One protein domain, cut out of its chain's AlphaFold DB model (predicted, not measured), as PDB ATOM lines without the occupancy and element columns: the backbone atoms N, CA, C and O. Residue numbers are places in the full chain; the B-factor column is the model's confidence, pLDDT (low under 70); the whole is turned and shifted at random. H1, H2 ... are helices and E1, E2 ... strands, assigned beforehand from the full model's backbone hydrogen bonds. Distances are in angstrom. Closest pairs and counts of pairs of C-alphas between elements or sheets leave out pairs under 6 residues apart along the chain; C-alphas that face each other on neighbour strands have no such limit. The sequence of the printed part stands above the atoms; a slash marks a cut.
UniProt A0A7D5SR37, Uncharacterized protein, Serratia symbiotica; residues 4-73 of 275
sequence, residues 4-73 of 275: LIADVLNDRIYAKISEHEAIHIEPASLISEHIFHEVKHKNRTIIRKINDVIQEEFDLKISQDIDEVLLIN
ATOM      1  N   LEU A   4      34.569  31.614 -20.577       87.25
ATOM      2  CA  LEU A   4      35.296  31.070 -19.441       87.25
ATOM      3  C   LEU A   4      34.707  29.718 -19.074       87.25
ATOM      4  O   LEU A   4      33.500  29.598 -18.879       87.25
ATOM      5  N   ILE A   5      35.563  28.711 -18.968       89.56
ATOM      6  CA  ILE A   5      35.166  27.374 -18.546       89.56
ATOM      7  C   ILE A   5      35.806  27.067 -17.208       89.56
ATOM      8  O   ILE A   5      37.020  27.171 -17.052       89.56
ATOM      9  N   ALA A   6      34.979  26.690 -16.245       90.25
ATOM     10  CA  ALA A   6      35.387  26.276 -14.917       90.25
ATOM     11  C   ALA A   6      35.243  24.757 -14.787       90.25
ATOM     12  O   ALA A   6      34.127  24.246 -14.714       90.25
ATOM     13  N   ASP A   7      36.370  24.046 -14.729       91.81
ATOM     14  CA  ASP A   7      36.421  22.618 -14.411       91.81
ATOM     15  C   ASP A   7      36.622  22.446 -12.903       91.81
ATOM     16  O   ASP A   7      37.740  22.487 -12.376       91.81
ATOM     17  N   VAL A   8      35.503  22.294 -12.198       89.56
ATOM     18  CA  VAL A   8      35.451  22.350 -10.730       89.56
ATOM     19  C   VAL A   8      36.122  21.126 -10.092       89.56
ATOM     20  O   VAL A   8      36.767  21.231  -9.039       89.56
ATOM     21  N   LEU A   9      36.001  19.955 -10.725       89.44
ATOM     22  CA  LEU A   9      36.590  18.711 -10.230       89.44
ATOM     23  C   LEU A   9      38.115  18.722 -10.328       89.44
ATOM     24  O   LEU A   9      38.777  18.280  -9.386       89.44
ATOM     25  N   ASN A  10      38.659  19.214 -11.444       89.12
ATOM     26  CA  ASN A  10      40.102  19.220 -11.681       89.12
ATOM     27  C   ASN A  10      40.797  20.507 -11.214       89.12
ATOM     28  O   ASN A  10      42.020  20.578 -11.296       89.12
ATOM     29  N   ASP A  11      40.041  21.476 -10.691       90.00
ATOM     30  CA  ASP A  11      40.539  22.760 -10.193       90.00
ATOM     31  C   ASP A  11      41.220  23.622 -11.273       90.00
ATOM     32  O   ASP A  11      42.338  24.118 -11.105       90.00
ATOM     33  N   ARG A  12      40.535  23.776 -12.414       90.75
ATOM     34  CA  ARG A  12      41.069  24.437 -13.617       90.75
ATOM     35  C   ARG A  12      40.116  25.498 -14.135       90.75
ATOM     36  O   ARG A  12      38.897  25.315 -14.107       90.75
ATOM     37  N   ILE A  13      40.676  26.579 -14.669       88.94
ATOM     38  CA  ILE A  13      39.927  27.567 -15.448       88.94
ATOM     39  C   ILE A  13      40.542  27.671 -16.840       88.94
ATOM     40  O   ILE A  13      41.757  27.791 -16.978       88.94
ATOM     41  N   TYR A  14      39.689  27.659 -17.861       88.62
ATOM     42  CA  TYR A  14      40.065  27.916 -19.245       88.62
ATOM     43  C   TYR A  14      39.453  29.239 -19.688       88.62
ATOM     44  O   TYR A  14      38.237  29.417 -19.623       88.62
ATOM     45  N   ALA A  15      40.286  30.164 -20.150       86.00
ATOM     46  CA  ALA A  15      39.844  31.415 -20.750       86.00
ATOM     47  C   ALA A  15      40.089  31.353 -22.258       86.00
ATOM     48  O   ALA A  15      41.236  31.339 -22.706       86.00
ATOM     49  N   LYS A  16      39.014  31.296 -23.049       83.00
ATOM     50  CA  LYS A  16      39.109  31.293 -24.510       83.00
ATOM     51  C   LYS A  16      39.605  32.657 -25.000       83.00
ATOM     52  O   LYS A  16      38.959  33.670 -24.734       83.00
ATOM     53  N   ILE A  17      40.708  32.667 -25.747       77.75
ATOM     54  CA  ILE A  17      41.276  33.876 -26.364       77.75
ATOM     55  C   ILE A  17      40.817  33.983 -27.822       77.75
ATOM     56  O   ILE A  17      40.373  35.041 -28.265       77.75
ATOM     57  N   SER A  18      40.889  32.871 -28.559       75.25
ATOM     58  CA  SER A  18      40.521  32.766 -29.974       75.25
ATOM     59  C   SER A  18      39.807  31.437 -30.249       75.25
ATOM     60  O   SER A  18      39.513  30.676 -29.328       75.25
ATOM     61  N   GLU A  19      39.464  31.137 -31.505       70.50
ATOM     62  CA  GLU A  19      38.862  29.840 -31.859       70.50
ATOM     63  C   GLU A  19      39.775  28.645 -31.560       70.50
ATOM     64  O   GLU A  19      39.271  27.556 -31.288       70.50
ATOM     65  N   HIS A  20      41.090  28.862 -31.562       73.88
ATOM     66  CA  HIS A  20      42.093  27.806 -31.432       73.88
ATOM     67  C   HIS A  20      42.982  27.952 -30.195       73.88
ATOM     68  O   HIS A  20      43.810  27.082 -29.941       73.88
ATOM     69  N   GLU A  21      42.818  29.025 -29.419       78.00
ATOM     70  CA  GLU A  21      43.683  29.319 -28.279       78.00
ATOM     71  C   GLU A  21      42.875  29.579 -27.015       78.00
ATOM     72  O   GLU A  21      41.883  30.319 -27.002       78.00
ATOM     73  N   ALA A  22      43.358  28.993 -25.925       84.19
ATOM     74  CA  ALA A  22      42.835  29.182 -24.588       84.19
ATOM     75  C   ALA A  22      43.984  29.273 -23.589       84.19
ATOM     76  O   ALA A  22      44.988  28.570 -23.717       84.19
ATOM     77  N   ILE A  23      43.815  30.111 -22.571       85.00
ATOM     78  CA  ILE A  23      44.696  30.122 -21.406       85.00
ATOM     79  C   ILE A  23      44.159  29.122 -20.409       85.00
ATOM     80  O   ILE A  23      42.984  29.169 -20.047       85.00
ATOM     81  N   HIS A  24      45.042  28.249 -19.953       87.88
ATOM     82  CA  HIS A  24      44.758  27.284 -18.913       87.88
ATOM     83  C   HIS A  24      45.385  27.749 -17.601       87.88
ATOM     84  O   HIS A  24      46.591  27.981 -17.538       87.88
ATOM     85  N   ILE A  25      44.562  27.897 -16.565       85.12
ATOM     86  CA  ILE A  25      44.976  28.394 -15.256       85.12
ATOM     87  C   ILE A  25      44.855  27.268 -14.232       85.12
ATOM     88  O   ILE A  25      43.750  26.785 -13.963       85.12
ATOM     89  N   GLU A  26      45.991  26.878 -13.652       85.44
ATOM     90  CA  GLU A  26      46.089  25.806 -12.663       85.44
ATOM     91  C   GLU A  26      47.086  26.129 -11.538       85.44
ATOM     92  O   GLU A  26      48.164  26.660 -11.818       85.44
ATOM     93  N   PRO A  27      46.803  25.698 -10.294       83.00
ATOM     94  CA  PRO A  27      45.476  25.354  -9.769       83.00
ATOM     95  C   PRO A  27      44.637  26.626  -9.555       83.00
ATOM     96  O   PRO A  27      45.085  27.587  -8.924       83.00
ATOM     97  N   ALA A  28      43.410  26.649 -10.077       82.25
ATOM     98  CA  ALA A  28      42.564  27.843 -10.049       82.25
ATOM     99  C   ALA A  28      42.178  28.273  -8.622       82.25
ATOM    100  O   ALA A  28      42.051  29.468  -8.346       82.25
ATOM    101  N   SER A  29      42.044  27.325  -7.692       78.75
ATOM    102  CA  SER A  29      41.738  27.597  -6.284       78.75
ATOM    103  C   SER A  29      42.779  28.462  -5.566       78.75
ATOM    104  O   SER A  29      42.415  29.159  -4.619       78.75
ATOM    105  N   LEU A  30      44.037  28.504  -6.029       76.88
ATOM    106  CA  LEU A  30      45.056  29.397  -5.459       76.88
ATOM    107  C   LEU A  30      44.762  30.883  -5.716       76.88
ATOM    108  O   LEU A  30      45.314  31.739  -5.029       76.88
ATOM    109  N   ILE A  31      43.881  31.200  -6.670       71.81
ATOM    110  CA  ILE A  31      43.419  32.570  -6.920       71.81
ATOM    111  C   ILE A  31      42.400  32.990  -5.850       71.81
ATOM    112  O   ILE A  31      42.427  34.126  -5.371       71.81
ATOM    113  N   SER A  32      41.470  32.093  -5.499       69.06
ATOM    114  CA  SER A  32      40.458  32.272  -4.450       69.06
ATOM    115  C   SER A  32      39.751  30.945  -4.155       69.06
ATOM    116  O   SER A  32      39.260  30.293  -5.078       69.06
ATOM    117  N   GLU A  33      39.588  30.589  -2.875       68.50
ATOM    118  CA  GLU A  33      38.875  29.368  -2.451       68.50
ATOM    119  C   GLU A  33      37.416  29.316  -2.947       68.50
ATOM    120  O   GLU A  33      36.847  28.238  -3.120       68.50
ATOM    121  N   HIS A  34      36.814  30.475  -3.228       80.75
ATOM    122  CA  HIS A  34      35.444  30.592  -3.731       80.75
ATOM    123  C   HIS A  34      35.369  30.877  -5.235       80.75
ATOM    124  O   HIS A  34      34.290  31.187  -5.733       80.75
ATOM    125  N   ILE A  35      36.473  30.780  -5.987       83.12
ATOM    126  CA  ILE A  35      36.507  31.218  -7.391       83.12
ATOM    127  C   ILE A  35      35.410  30.581  -8.248       83.12
ATOM    128  O   ILE A  35      34.761  31.282  -9.013       83.12
ATOM    129  N   PHE A  36      35.122  29.292  -8.059       86.38
ATOM    130  CA  PHE A  36      34.068  28.597  -8.801       86.38
ATOM    131  C   PHE A  36      32.661  29.093  -8.450       86.38
ATOM    132  O   PHE A  36      31.826  29.233  -9.342       86.38
ATOM    133  N   HIS A  37      32.409  29.423  -7.180       84.12
ATOM    134  CA  HIS A  37      31.159  30.054  -6.749       84.12
ATOM    135  C   HIS A  37      31.001  31.432  -7.406       84.12
ATOM    136  O   HIS A  37      29.970  31.743  -7.997       84.12
ATOM    137  N   GLU A  38      32.057  32.238  -7.379       84.00
ATOM    138  CA  GLU A  38      32.044  33.579  -7.958       84.00
ATOM    139  C   GLU A  38      31.891  33.563  -9.486       84.00
ATOM    140  O   GLU A  38      31.140  34.365 -10.047       84.00
ATOM    141  N   VAL A  39      32.553  32.620 -10.159       83.94
ATOM    142  CA  VAL A  39      32.431  32.381 -11.601       83.94
ATOM    143  C   VAL A  39      31.004  31.948 -11.954       83.94
ATOM    144  O   VAL A  39      30.403  32.543 -12.850       83.94
ATOM    145  N   LYS A  40      30.412  31.009 -11.201       83.44
ATOM    146  CA  LYS A  40      29.011  30.578 -11.365       83.44
ATOM    147  C   LYS A  40      28.024  31.737 -11.306       83.44
ATOM    148  O   LYS A  40      27.108  31.819 -12.121       83.44
ATOM    149  N   HIS A  41      28.229  32.665 -10.376       82.69
ATOM    150  CA  HIS A  41      27.383  33.848 -10.218       82.69
ATOM    151  C   HIS A  41      27.759  35.012 -11.145       82.69
ATOM    152  O   HIS A  41      27.235  36.116 -10.984       82.69
ATOM    153  N   LYS A  42      28.642  34.780 -12.128       79.50
ATOM    154  CA  LYS A  42      29.137  35.793 -13.069       79.50
ATOM    155  C   LYS A  42      29.641  37.050 -12.345       79.50
ATOM    156  O   LYS A  42      29.392  38.175 -12.788       79.50
ATOM    157  N   ASN A  43      30.332  36.884 -11.211       81.88
ATOM    158  CA  ASN A  43      30.852  38.016 -10.448       81.88
ATOM    159  C   ASN A  43      31.917  38.755 -11.269       81.88
ATOM    160  O   ASN A  43      33.066  38.320 -11.394       81.88
ATOM    161  N   ARG A  44      31.533  39.929 -11.782       79.50
ATOM    162  CA  ARG A  44      32.376  40.786 -12.625       79.50
ATOM    163  C   ARG A  44      33.709  41.146 -11.979       79.50
ATOM    164  O   ARG A  44      34.691  41.311 -12.689       79.50
ATOM    165  N   THR A  45      33.771  41.247 -10.652       80.06
ATOM    166  CA  THR A  45      35.011  41.594  -9.942       80.06
ATOM    167  C   THR A  45      36.052  40.490 -10.074       80.06
ATOM    168  O   THR A  45      37.213  40.778 -10.350       80.06
ATOM    169  N   ILE A  46      35.647  39.229  -9.894       79.62
ATOM    170  CA  ILE A  46      36.545  38.074 -10.016       79.62
ATOM    171  C   ILE A  46      36.914  37.834 -11.474       79.62
ATOM    172  O   ILE A  46      38.089  37.665 -11.776       79.62
ATOM    173  N   ILE A  47      35.939  37.909 -12.381       76.75
ATOM    174  CA  ILE A  47      36.186  37.817 -13.824       76.75
ATOM    175  C   ILE A  47      37.196  38.881 -14.277       76.75
ATOM    176  O   ILE A  47      38.136  38.565 -15.003       76.75
ATOM    177  N   ARG A  48      37.059  40.123 -13.790       78.50
ATOM    178  CA  ARG A  48      38.026  41.186 -14.072       78.50
ATOM    179  C   ARG A  48      39.408  40.849 -13.519       78.50
ATOM    180  O   ARG A  48      40.361  40.974 -14.262       78.50
ATOM    181  N   LYS A  49      39.522  40.351 -12.282       79.56
ATOM    182  CA  LYS A  49      40.821  39.932 -11.723       79.56
ATOM    183  C   LYS A  49      41.502  38.846 -12.559       79.56
ATOM    184  O   LYS A  49      42.707  38.913 -12.754       79.56
ATOM    185  N   ILE A  50      40.747  37.862 -13.054       78.12
ATOM    186  CA  ILE A  50      41.282  36.826 -13.954       78.12
ATOM    187  C   ILE A  50      41.806  37.473 -15.244       78.12
ATOM    188  O   ILE A  50      42.906  37.156 -15.685       78.12
ATOM    189  N   ASN A  51      41.046  38.406 -15.824       77.00
ATOM    190  CA  ASN A  51      41.464  39.146 -17.014       77.00
ATOM    191  C   ASN A  51      42.706  40.019 -16.764       77.00
ATOM    192  O   ASN A  51      43.600  40.044 -17.601       77.00
ATOM    193  N   ASP A  52      42.776  40.699 -15.617       77.88
ATOM    194  CA  ASP A  52      43.905  41.551 -15.234       77.88
ATOM    195  C   ASP A  52      45.199  40.715 -15.152       77.88
ATOM    196  O   ASP A  52      46.192  41.075 -15.775       77.88
ATOM    197  N   VAL A  53      45.163  39.540 -14.501       77.50
ATOM    198  CA  VAL A  53      46.313  38.609 -14.440       77.50
ATOM    199  C   VAL A  53      46.736  38.141 -15.834       77.50
ATOM    200  O   VAL A  53      47.920  38.098 -16.146       77.50
ATOM    201  N   ILE A  54      45.778  37.810 -16.701       75.56
ATOM    202  CA  ILE A  54      46.086  37.388 -18.072       75.56
ATOM    203  C   ILE A  54      46.751  38.519 -18.871       75.56
ATOM    204  O   ILE A  54      47.698  38.270 -19.618       75.56
ATOM    205  N   GLN A  55      46.259  39.750 -18.729       75.25
ATOM    206  CA  GLN A  55      46.825  40.918 -19.404       75.25
ATOM    207  C   GLN A  55      48.253  41.198 -18.938       75.25
ATOM    208  O   GLN A  55      49.116  41.449 -19.776       75.25
ATOM    209  N   GLU A  56      48.494  41.135 -17.627       78.44
ATOM    210  CA  GLU A  56      49.816  41.360 -17.037       78.44
ATOM    211  C   GLU A  56      50.841  40.312 -17.491       78.44
ATOM    212  O   GLU A  56      51.970  40.670 -17.821       78.44
ATOM    213  N   GLU A  57      50.453  39.037 -17.555       77.50
ATOM    214  CA  GLU A  57      51.379  37.934 -17.853       77.50
ATOM    215  C   GLU A  57      51.630  37.723 -19.355       77.50
ATOM    216  O   GLU A  57      52.720  37.301 -19.746       77.50
ATOM    217  N   PHE A  58      50.644  37.999 -20.216       70.81
ATOM    218  CA  PHE A  58      50.704  37.603 -21.630       70.81
ATOM    219  C   PHE A  58      50.647  38.766 -22.634       70.81
ATOM    220  O   PHE A  58      50.723  38.511 -23.834       70.81
ATOM    221  N   ASP A  59      50.510  40.023 -22.188       69.50
ATOM    222  CA  ASP A  59      50.272  41.201 -23.054       69.50
ATOM    223  C   ASP A  59      49.073  41.002 -24.015       69.50
ATOM    224  O   ASP A  59      48.986  41.553 -25.115       69.50
ATOM    225  N   LEU A  60      48.114  40.165 -23.600       67.62
ATOM    226  CA  LEU A  60      46.931  39.808 -24.374       67.62
ATOM    227  C   LEU A  60      45.723  40.593 -23.878       67.62
ATOM    228  O   LEU A  60      45.288  40.441 -22.740       67.62
ATOM    229  N   LYS A  61      45.091  41.367 -24.764       58.56
ATOM    230  CA  LYS A  61      43.759  41.920 -24.497       58.56
ATOM    231  C   LYS A  61      42.699  40.853 -24.758       58.56
ATOM    232  O   LYS A  61      42.222  40.732 -25.884       58.56
ATOM    233  N   ILE A  62      42.271  40.125 -23.725       58.38
ATOM    234  CA  ILE A  62      40.972  39.443 -23.806       58.38
ATOM    235  C   ILE A  62      39.907  40.538 -23.943       58.38
ATOM    236  O   ILE A  62      39.912  41.514 -23.184       58.38
ATOM    237  N   SER A  63      39.014  40.418 -24.933       52.78
ATOM    238  CA  SER A  63      37.895  41.355 -25.077       52.78
ATOM    239  C   SER A  63      37.123  41.430 -23.758       52.78
ATOM    240  O   SER A  63      36.761  40.399 -23.197       52.78
ATOM    241  N   GLN A  64      36.912  42.647 -23.263       51.69
ATOM    242  CA  GLN A  64      36.706  42.949 -21.843       51.69
ATOM    243  C   GLN A  64      35.423  42.437 -21.177       51.69
ATOM    244  O   GLN A  64      35.306  42.584 -19.964       51.69
ATOM    245  N   ASP A  65      34.512  41.788 -21.886       61.34
ATOM    246  CA  ASP A  65      33.339  41.179 -21.267       61.34
ATOM    247  C   ASP A  65      33.394  39.689 -21.538       61.34
ATOM    248  O   ASP A  65      33.367  39.324 -22.700       61.34
ATOM    249  N   ILE A  66      33.532  38.841 -20.508       64.69
ATOM    250  CA  ILE A  66      33.277  37.396 -20.621       64.69
ATOM    251  C   ILE A  66      31.770  37.221 -20.800       64.69
ATOM    252  O   ILE A  66      31.008  37.440 -19.857       64.69
ATOM    253  N   ASP A  67      31.351  36.862 -22.011       71.19
ATOM    254  CA  ASP A  67      29.936  36.772 -22.385       71.19
ATOM    255  C   ASP A  67      29.274  35.539 -21.749       71.19
ATOM    256  O   ASP A  67      28.121  35.566 -21.298       71.19
ATOM    257  N   GLU A  68      30.037  34.447 -21.680       81.81
ATOM    258  CA  GLU A  68      29.556  33.136 -21.276       81.81
ATOM    259  C   GLU A  68      30.490  32.487 -20.251       81.81
ATOM    260  O   GLU A  68      31.717  32.533 -20.354       81.81
ATOM    261  N   VAL A  69      29.873  31.866 -19.247       85.31
ATOM    262  CA  VAL A  69      30.548  31.039 -18.252       85.31
ATOM    263  C   VAL A  69      29.954  29.648 -18.352       85.31
ATOM    264  O   VAL A  69      28.745  29.492 -18.177       85.31
ATOM    265  N   LEU A  70      30.807  28.660 -18.593       89.06
ATOM    266  CA  LEU A  70      30.450  27.250 -18.581       89.06
ATOM    267  C   LEU A  70      31.073  26.589 -17.351       89.06
ATOM    268  O   LEU A  70      32.284  26.655 -17.154       89.06
ATOM    269  N   LEU A  71      30.255  25.943 -16.525       89.75
ATOM    270  CA  LEU A  71      30.752  25.068 -15.469       89.75
ATOM    271  C   LEU A  71      30.695  23.634 -15.970       89.75
ATOM    272  O   LEU A  71      29.662  23.196 -16.461       89.75
ATOM    273  N   ILE A  72      31.807  22.923 -15.829       91.88
ATOM    274  CA  ILE A  72      31.890  21.492 -16.103       91.88
ATOM    275  C   ILE A  72      32.368  20.773 -14.851       91.88
ATOM    276  O   ILE A  72      33.062  21.350 -14.004       91.88
ATOM    277  N   ASN A  73      32.006  19.495 -14.739       90.94
ATOM    278  CA  ASN A  73      32.301  18.687 -13.561       90.94
ATOM    279  C   ASN A  73      31.859  19.369 -12.245       90.94
ATOM    280  O   ASN A  73      32.580  19.321 -11.245       90.94
TER     281      ASN A  73
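What this domain is: This is residues 4 to 73 of the 275 residues of an uncharacterized protein of Serratia symbiotica (UniProt A0A7D5SR37). What is the shape? A twisted sheet of four short strands forms a wall with both helices to one side and the other side bare: H1 packs on it near E1 and E4, while the longer H2 only grazes it. Which parts make it? The printed part has 70 residues, with E1, E2, E3, H1, H2 and E4 in that order; the mixed sheet runs E3, E2, E1, E4, and the class is mixed, helices and strands. How compact is it? It is compact and rounded, with a radius of gyration of the C-alphas of 11.1 A and spans of 28 by 24 by 22 A.

How they stand to each other: How do the strands pair? E1, residues 4 to 7, E2, residues 12 to 16, and E3, residues 22 to 25, form two hairpins and a meander, each strand the antiparallel neighbour of the one before; N 5 and O 14, and N 25 and O 13, are within hydrogen-bond range, each at 2.8 A. Edge strand E4, residues 68 to 72, is parallel to E1, with N 6 and O 70 at 2.8 A. Where are the helices? H1, residues 35 to 40, is on the sheet at a height of 8.8 A, its Phe 36 C-alpha 6.7 A from that of Ala 6, the closest in E1. H2, residues 44 to 58, touches H1 with residues 46 to 47 alone, the closest C-alphas being Glu 38 and Ile 46, 6.7 A, at a steep tilt of 58 degrees, opposite ways. E3, H1, H2 and E4 form a split strand-helix-strand unit, E2 and E1 between its strands, with a right-handed crossover. How are the helix backbones? In H1 and H2 every O i to N i+4 pair is within hydrogen-bond range.

Where its parts are: Where does E1 begin? C-alpha 4 is at (35.296, 31.070, -19.441). How long are the longer elements? H2 measures 20.7 A from first to last C-alpha; E2 and E4 measure 13.0 A each, E4 ending at (31.890, 21.492, -16.103).

The domain as a whole: Is anything cut or long? The printed part has no cut, and no link is long. Where is confidence low? Residues 32 to 33 and 59 to 66 have pLDDT under 70.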